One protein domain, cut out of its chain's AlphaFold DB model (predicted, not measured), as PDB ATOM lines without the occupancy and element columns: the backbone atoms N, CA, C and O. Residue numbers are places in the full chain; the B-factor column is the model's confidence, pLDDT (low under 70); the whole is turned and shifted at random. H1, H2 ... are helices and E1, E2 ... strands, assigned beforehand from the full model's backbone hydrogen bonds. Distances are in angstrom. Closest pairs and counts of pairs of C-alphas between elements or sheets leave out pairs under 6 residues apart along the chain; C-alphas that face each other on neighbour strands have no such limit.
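What this domain is: This is residues 3 to 58 of the 109 residues of an uncharacterized protein of Clostridium argentinense CDC 2741 (UniProt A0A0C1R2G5). A long, slender two-stranded hairpin, E1 and E2, makes the length of a rod. Toward the end away from its turn, H1 packs on one face of the sheet and runs along it, while short E3 pairs beside the first residues of E1. The 56 printed residues hold three named strands and one named helix, in the order E1 E2 H1 E3; the antiparallel sheet runs E2 E1 E3, and the class is mixed, helices and strands. The whole is loose, with a radius of gyration of the C-alphas of 14.0 A and spans of 47 by 19 by 15 A.

How they stand to each other: Start at the inner strand E1, residues 3 to 14. Its hairpin partner E2, residues 20 to 31, is antiparallel at 158 degrees; look for N 8 and O 25, 2.9 A apart and within hydrogen-bond range. E2 bends by 56 degrees at residue 23. E3, residues 54 to 57, is E1's other antiparallel neighbour, at 140 degrees, with N 5 and O 54 at 2.8 A. H1, residues 36 to 47, is on the sheet at a height of 8.8 A, giving two layers, a helix on one face of a sheet. It lies over E1 and only just over E2, with 3 C-alphas there, and runs along the strands, at 24 degrees to E1 on the local plane. The closest C-alphas of E1 and H1 are those of Asn 8 and Tyr 47, 6.0 A apart. H1 and E3 are near each other. E2, H1 and E3 form a split strand-helix-strand unit, two strands running the same way with E1 between them, and its crossover is right-handed. Every O i to N i+4 pair in H1 is within hydrogen-bond range.

Where its parts are: Find C-alpha 3 at (-8.100, -13.871, -20.091); from there E1 runs 32.3 A to C-alpha 14. E2 covers 31.8 A, H1 16.0 A from C-alpha 36 at (-15.606, -17.615, -17.396), and E3 ends at C-alpha 57, (-11.737, -13.591, -25.339).

The domain as a whole: The C-alphas farthest apart are those of Glu 16 and Lys 34, 47.3 A. The printed part has no cut; the links E1 to E2 and E2 to H1 are tight, and H1 to E3 is short. No printed residue is under 70 in pLDDT.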
ATOM      1  N   LYS A   3      -9.179 -14.458 -20.873       95.19
ATOM      2  CA  LYS A   3      -8.100 -13.871 -20.091       95.19
ATOM      3  C   LYS A   3      -8.654 -12.812 -19.140       95.19
ATOM      4  O   LYS A   3      -9.184 -11.793 -19.559       95.19
ATOM      5  N   ILE A   4      -8.535 -13.146 -17.868       96.31
ATOM      6  CA  ILE A   4      -8.732 -12.477 -16.582       96.31
ATOM      7  C   ILE A   4      -7.704 -11.433 -16.141       96.31
ATOM      8  O   ILE A   4      -6.791 -11.855 -15.442       96.31
ATOM      9  N   LYS A   5      -7.778 -10.137 -16.456       97.19
ATOM     10  CA  LYS A   5      -6.851  -9.152 -15.853       97.19
ATOM     11  C   LYS A   5      -7.418  -8.574 -14.564       97.19
ATOM     12  O   LYS A   5      -8.555  -8.107 -14.551       97.19
ATOM     13  N   TYR A   6      -6.633  -8.587 -13.490       96.62
ATOM     14  CA  TYR A   6      -7.047  -8.081 -12.179       96.62
ATOM     15  C   TYR A   6      -5.866  -7.556 -11.365       96.62
ATOM     16  O   TYR A   6      -4.709  -7.785 -11.709       96.62
ATOM     17  N   TYR A   7      -6.165  -6.853 -10.273       96.19
ATOM     18  CA  TYR A   7      -5.164  -6.208  -9.431       96.19
ATOM     19  C   TYR A   7      -5.156  -6.836  -8.042       96.19
ATOM     20  O   TYR A   7      -6.199  -6.951  -7.409       96.19
ATOM     21  N   ASN A   8      -3.988  -7.245  -7.558       94.69
ATOM     22  CA  ASN A   8      -3.829  -7.823  -6.228       94.69
ATOM     23  C   ASN A   8      -2.890  -6.968  -5.380       94.69
ATOM     24  O   ASN A   8      -1.887  -6.459  -5.878       94.69
ATOM     25  N   LYS A   9      -3.198  -6.844  -4.089       93.56
ATOM     26  CA  LYS A   9      -2.334  -6.188  -3.111       93.56
ATOM     27  C   LYS A   9      -1.432  -7.228  -2.453       93.56
ATOM     28  O   LYS A   9      -1.888  -8.043  -1.656       93.56
ATOM     29  N   GLU A  10      -0.144  -7.179  -2.763       92.69
ATOM     30  CA  GLU A  10       0.862  -8.101  -2.232       92.69
ATOM     31  C   GLU A  10       1.757  -7.411  -1.205       92.69
ATOM     32  O   GLU A  10       2.065  -6.226  -1.322       92.69
ATOM     33  N   ILE A  11       2.185  -8.159  -0.185       93.81
ATOM     34  CA  ILE A  11       3.203  -7.697   0.762       93.81
ATOM     35  C   ILE A  11       4.566  -7.896   0.105       93.81
ATOM     36  O   ILE A  11       4.938  -9.024  -0.218       93.81
ATOM     37  N   ILE A  12       5.318  -6.811  -0.056       95.31
ATOM     38  CA  ILE A  12       6.657  -6.835  -0.663       95.31
ATOM     39  C   ILE A  12       7.783  -6.720   0.366       95.31
ATOM     40  O   ILE A  12       8.946  -6.956   0.044       95.31
ATOM     41  N   GLY A  13       7.453  -6.380   1.610       95.56
ATOM     42  CA  GLY A  13       8.419  -6.258   2.690       95.56
ATOM     43  C   GLY A  13       7.795  -5.683   3.952       95.56
ATOM     44  O   GLY A  13       6.576  -5.557   4.053       95.56
ATOM     45  N   TYR A  14       8.658  -5.321   4.894       96.69
ATOM     46  CA  TYR A  14       8.295  -4.646   6.134       96.69
ATOM     47  C   TYR A  14       9.192  -3.421   6.313       96.69
ATOM     48  O   TYR A  14      10.357  -3.456   5.908       96.69
ATOM     49  N   ASP A  15       8.649  -2.344   6.870       95.00
ATOM     50  CA  ASP A  15       9.427  -1.158   7.234       95.00
ATOM     51  C   ASP A  15      10.264  -1.390   8.512       95.00
ATOM     52  O   ASP A  15      10.254  -2.474   9.101       95.00
ATOM     53  N   GLU A  16      11.020  -0.373   8.941       95.38
ATOM     54  CA  GLU A  16      11.887  -0.444  10.130       95.38
ATOM     55  C   GLU A  16      11.111  -0.662  11.445       95.38
ATOM     56  O   GLU A  16      11.681  -1.137  12.427       95.38
ATOM     57  N   GLU A  17       9.812  -0.358  11.461       95.56
ATOM     58  CA  GLU A  17       8.912  -0.555  12.601       95.56
ATOM     59  C   GLU A  17       8.198  -1.919  12.551       95.56
ATOM     60  O   GLU A  17       7.492  -2.293  13.490       95.56
ATOM     61  N   GLY A  18       8.411  -2.696  11.482       94.00
ATOM     62  CA  GLY A  18       7.794  -4.000  11.266       94.00
ATOM     63  C   GLY A  18       6.395  -3.940  10.648       94.00
ATOM     64  O   GLY A  18       5.701  -4.960  10.642       94.00
ATOM     65  N   ASN A  19       5.957  -2.795  10.115       95.25
ATOM     66  CA  ASN A  19       4.688  -2.700   9.395       95.25
ATOM     67  C   ASN A  19       4.838  -3.232   7.962       95.25
ATOM     68  O   ASN A  19       5.853  -2.976   7.311       95.25
ATOM     69  N   PRO A  20       3.834  -3.947   7.426       95.75
ATOM     70  CA  PRO A  20       3.889  -4.467   6.067       95.75
ATOM     71  C   PRO A  20       3.823  -3.344   5.025       95.75
ATOM     72  O   PRO A  20       2.932  -2.493   5.048       95.75
ATOM     73  N   ILE A  21       4.737  -3.399   4.059       95.19
ATOM     74  CA  ILE A  21       4.750  -2.557   2.863       95.19
ATOM     75  C   ILE A  21       4.043  -3.324   1.747       95.19
ATOM     76  O   ILE A  21       4.380  -4.476   1.458       95.19
ATOM     77  N   PHE A  22       3.071  -2.674   1.110       94.44
ATOM     78  CA  PHE A  22       2.240  -3.286   0.079       94.44
ATOM     79  C   PHE A  22       2.492  -2.689  -1.305       94.44
ATOM     80  O   PHE A  22       2.716  -1.488  -1.438       94.44
ATOM     81  N   GLU A  23       2.353  -3.524  -2.329       95.12
ATOM     82  CA  GLU A  23       2.370  -3.143  -3.739       95.12
ATOM     83  C   GLU A  23       1.115  -3.690  -4.427       95.12
ATOM     84  O   GLU A  23       0.705  -4.824  -4.172       95.12
ATOM     85  N   ILE A  24       0.493  -2.886  -5.291       94.81
ATOM     86  CA  ILE A  24      -0.583  -3.359  -6.164       94.81
ATOM     87  C   ILE A  24       0.054  -3.870  -7.452       94.81
ATOM     88  O   ILE A  24       0.754  -3.122  -8.135       94.81
ATOM     89  N   ARG A  25      -0.208  -5.132  -7.792       94.81
ATOM     90  CA  ARG A  25       0.281  -5.771  -9.014       94.81
ATOM     91  C   ARG A  25      -0.857  -6.166  -9.926       94.81
ATOM     92  O   ARG A  25      -1.881  -6.664  -9.465       94.81
ATOM     93  N   GLU A  26      -0.640  -5.974 -11.221       95.62
ATOM     94  CA  GLU A  26      -1.492  -6.533 -12.264       95.62
ATOM     95  C   GLU A  26      -1.166  -8.020 -12.436       95.62
ATOM     96  O   GLU A  26      -0.003  -8.398 -12.592       95.62
ATOM     97  N   LEU A  27      -2.197  -8.856 -12.391       95.25
ATOM     98  CA  LEU A  27      -2.124 -10.301 -12.556       95.25
ATOM     99  C   LEU A  27      -3.075 -10.753 -13.663       95.25
ATOM    100  O   LEU A  27      -4.056 -10.078 -13.990       95.25
ATOM    101  N   GLU A  28      -2.787 -11.935 -14.206       94.94
ATOM    102  CA  GLU A  28      -3.607 -12.576 -15.224       94.94
ATOM    103  C   GLU A  28      -4.040 -13.981 -14.838       94.94
ATOM    104  O   GLU A  28      -3.248 -14.795 -14.367       94.94
ATOM    105  N   TYR A  29      -5.304 -14.275 -15.120       94.00
ATOM    106  CA  TYR A  29      -5.904 -15.590 -14.961       94.00
ATOM    107  C   TYR A  29      -6.505 -16.067 -16.284       94.00
ATOM    108  O   TYR A  29      -7.180 -15.301 -16.962       94.00
ATOM    109  N   GLN A  30      -6.277 -17.320 -16.673       94.00
ATOM    110  CA  GLN A  30      -6.864 -17.891 -17.889       94.00
ATOM    111  C   GLN A  30      -7.877 -18.974 -17.529       94.00
ATOM    112  O   GLN A  30      -7.580 -19.862 -16.730       94.00
ATOM    113  N   CYS A  31      -9.063 -18.911 -18.131       90.81
ATOM    114  CA  CYS A  31     -10.119 -19.900 -17.931       90.81
ATOM    115  C   CYS A  31     -10.850 -20.229 -19.228       90.81
ATOM    116  O   CYS A  31     -10.937 -19.420 -20.150       90.81
ATOM    117  N   ASN A  32     -11.395 -21.441 -19.305       91.19
ATOM    118  CA  ASN A  32     -12.229 -21.835 -20.432       91.19
ATOM    119  C   ASN A  32     -13.560 -21.052 -20.443       91.19
ATOM    120  O   ASN A  32     -13.972 -20.466 -19.443       91.19
ATOM    121  N   ASP A  33     -14.262 -21.096 -21.574       89.69
ATOM    122  CA  ASP A  33     -15.488 -20.313 -21.778       89.69
ATOM    123  C   ASP A  33     -16.636 -20.730 -20.849       89.69
ATOM    124  O   ASP A  33     -17.503 -19.917 -20.539       89.69
ATOM    125  N   LYS A  34     -16.652 -21.989 -20.390       92.25
ATOM    126  CA  LYS A  34     -17.705 -22.504 -19.500       92.25
ATOM    127  C   LYS A  34     -17.567 -21.958 -18.083       92.25
ATOM    128  O   LYS A  34     -18.578 -21.728 -17.428       92.25
ATOM    129  N   ASP A  35     -16.333 -21.732 -17.643       93.25
ATOM    130  CA  ASP A  35     -16.020 -21.291 -16.285       93.25
ATOM    131  C   ASP A  35     -15.805 -19.770 -16.193       93.25
ATOM    132  O   ASP A  35     -15.554 -19.246 -15.106       93.25
ATOM    133  N   PHE A  36     -15.904 -19.046 -17.315       94.62
ATOM    134  CA  PHE A  36     -15.606 -17.615 -17.396       94.62
ATOM    135  C   PHE A  36     -16.398 -16.773 -16.388       94.62
ATOM    136  O   PHE A  36     -15.797 -16.084 -15.565       94.62
ATOM    137  N   GLU A  37     -17.730 -16.861 -16.412       96.31
ATOM    138  CA  GLU A  37     -18.603 -16.067 -15.532       96.31
ATOM    139  C   GLU A  37     -18.330 -16.346 -14.048       96.31
ATOM    140  O   GLU A  37     -18.309 -15.429 -13.225       96.31
ATOM    141  N   TYR A  38     -18.060 -17.611 -13.710       96.81
ATOM    142  CA  TYR A  38     -17.720 -18.017 -12.350       96.81
ATOM    143  C   TYR A  38     -16.418 -17.357 -11.886       96.81
ATOM    144  O   TYR A  38     -16.386 -16.713 -10.837       96.81
ATOM    145  N   TRP A  39     -15.349 -17.475 -12.675       96.94
ATOM    146  CA  TRP A  39     -14.055 -16.912 -12.303       96.94
ATOM    147  C   TRP A  39     -14.046 -15.386 -12.315       96.94
ATOM    148  O   TRP A  39     -13.406 -14.783 -11.454       96.94
ATOM    149  N   LEU A  40     -14.791 -14.752 -13.223       96.50
ATOM    150  CA  LEU A  40     -14.947 -13.300 -13.239       96.50
ATOM    151  C   LEU A  40     -15.607 -12.791 -11.950       96.50
ATOM    152  O   LEU A  40     -15.135 -11.813 -11.369       96.50
ATOM    153  N   ASP A  41     -16.670 -13.452 -11.484       97.31
ATOM    154  CA  ASP A  41     -17.344 -13.109 -10.228       97.31
ATOM    155  C   ASP A  41     -16.430 -13.311  -9.010       97.31
ATOM    156  O   ASP A  41     -16.318 -12.416  -8.169       97.31
ATOM    157  N   VAL A  42     -15.719 -14.445  -8.945       96.88
ATOM    158  CA  VAL A  42     -14.743 -14.731  -7.879       96.88
ATOM    159  C   VAL A  42     -13.673 -13.640  -7.822       96.88
ATOM    160  O   VAL A  42     -13.438 -13.064  -6.761       96.88
ATOM    161  N   ILE A  43     -13.070 -13.297  -8.962       96.19
ATOM    162  CA  ILE A  43     -12.024 -12.274  -9.038       96.19
ATOM    163  C   ILE A  43     -12.561 -10.903  -8.620       96.19
ATOM    164  O   ILE A  43     -11.932 -10.225  -7.810       96.19
ATOM    165  N   LYS A  44     -13.740 -10.499  -9.109       95.62
ATOM    166  CA  LYS A  44     -14.352  -9.214  -8.736       95.62
ATOM    167  C   LYS A  44     -14.621  -9.118  -7.235       95.62
ATOM    168  O   LYS A  44     -14.371  -8.072  -6.645       95.62
ATOM    169  N   LYS A  45     -15.095 -10.198  -6.608       96.00
ATOM    170  CA  LYS A  45     -15.366 -10.237  -5.162       96.00
ATOM    171  C   LYS A  45     -14.098 -10.229  -4.317       96.00
ATOM    172  O   LYS A  45     -14.097  -9.615  -3.256       96.00
ATOM    173  N   SER A  46     -13.050 -10.916  -4.761       94.38
ATOM    174  CA  SER A  46     -11.807 -11.053  -3.997       94.38
ATOM    175  C   SER A  46     -10.836  -9.890  -4.190       94.38
ATOM    176  O   SER A  46     -10.103  -9.565  -3.263       94.38
ATOM    177  N   TYR A  47     -10.819  -9.278  -5.374       94.25
ATOM    178  CA  TYR A  47      -9.761  -8.350  -5.788       94.25
ATOM    179  C   TYR A  47     -10.279  -7.021  -6.352       94.25
ATOM    180  O   TYR A  47      -9.487  -6.122  -6.626       94.25
ATOM    181  N   GLY A  48     -11.598  -6.854  -6.505       89.38
ATOM    182  CA  GLY A  48     -12.190  -5.657  -7.114       89.38
ATOM    183  C   GLY A  48     -11.955  -4.356  -6.340       89.38
ATOM    184  O   GLY A  48     -12.136  -3.278  -6.896       89.38
ATOM    185  N   GLU A  49     -11.525  -4.430  -5.076       91.50
ATOM    186  CA  GLU A  49     -11.154  -3.251  -4.283       91.50
ATOM    187  C   GLU A  49      -9.820  -2.614  -4.718       91.50
ATOM    188  O   GLU A  49      -9.583  -1.440  -4.430       91.50
ATOM    189  N   TYR A  50      -8.959  -3.354  -5.427       91.06
ATOM    190  CA  TYR A  50      -7.625  -2.895  -5.839       91.06
ATOM    191  C   TYR A  50      -7.566  -2.399  -7.286       91.06
ATOM    192  O   TYR A  50      -6.547  -1.851  -7.707       91.06
ATOM    193  N   GLY A  51      -8.645  -2.579  -8.047       90.94
ATOM    194  CA  GLY A  51      -8.773  -2.117  -9.423       90.94
ATOM    195  C   GLY A  51      -9.872  -2.855 -10.182       90.94
ATOM    196  O   GLY A  51     -10.321  -3.930  -9.782       90.94
ATOM    197  N   GLU A  52     -10.317  -2.268 -11.292       92.75
ATOM    198  CA  GLU A  52     -11.340  -2.873 -12.144       92.75
ATOM    199  C   GLU A  52     -10.770  -4.076 -12.907       92.75
ATOM    200  O   GLU A  52      -9.750  -3.972 -13.590       92.75
ATOM    201  N   ALA A  53     -11.444  -5.223 -12.802       93.94
ATOM    202  CA  ALA A  53     -11.082  -6.409 -13.565       93.94
ATOM    203  C   ALA A  53     -11.528  -6.265 -15.027       93.94
ATOM    204  O   ALA A  53     -12.700  -5.995 -15.297       93.94
ATOM    205  N   THR A  54     -10.613  -6.505 -15.965       95.81
ATOM    206  CA  THR A  54     -10.887  -6.472 -17.411       95.81
ATOM    207  C   THR A  54     -10.703  -7.856 -18.015       95.81
ATOM    208  O   THR A  54      -9.995  -8.695 -17.461       95.81
ATOM    209  N   HIS A  55     -11.373  -8.130 -19.134       94.44
ATOM    210  CA  HIS A  55     -11.288  -9.437 -19.770       94.44
ATOM    211  C   HIS A  55     -11.302  -9.366 -21.292       94.44
ATOM    212  O   HIS A  55     -11.949  -8.508 -21.890       94.44
ATOM    213  N   GLU A  56     -10.637 -10.334 -21.911       94.19
ATOM    214  CA  GLU A  56     -10.644 -10.540 -23.357       94.19
ATOM    215  C   GLU A  56     -10.882 -12.015 -23.686       94.19
ATOM    216  O   GLU A  56     -10.432 -12.915 -22.970       94.19
ATOM    217  N   HIS A  57     -11.626 -12.259 -24.764       91.25
ATOM    218  CA  HIS A  57     -11.737 -13.591 -25.339       91.25
ATOM    219  C   HIS A  57     -10.499 -13.844 -26.197       91.25
ATOM    220  O   HIS A  57     -10.229 -13.095 -27.136       91.25
ATOM    221  N   ILE A  58      -9.773 -14.909 -25.884       88.00
ATOM    222  CA  ILE A  58      -8.596 -15.356 -26.617       88.00
ATOM    223  C   ILE A  58      -8.908 -16.672 -27.327       88.00
ATOM    224  O   ILE A  58      -9.538 -17.582 -26.772       88.00
TER     225      ILE A  58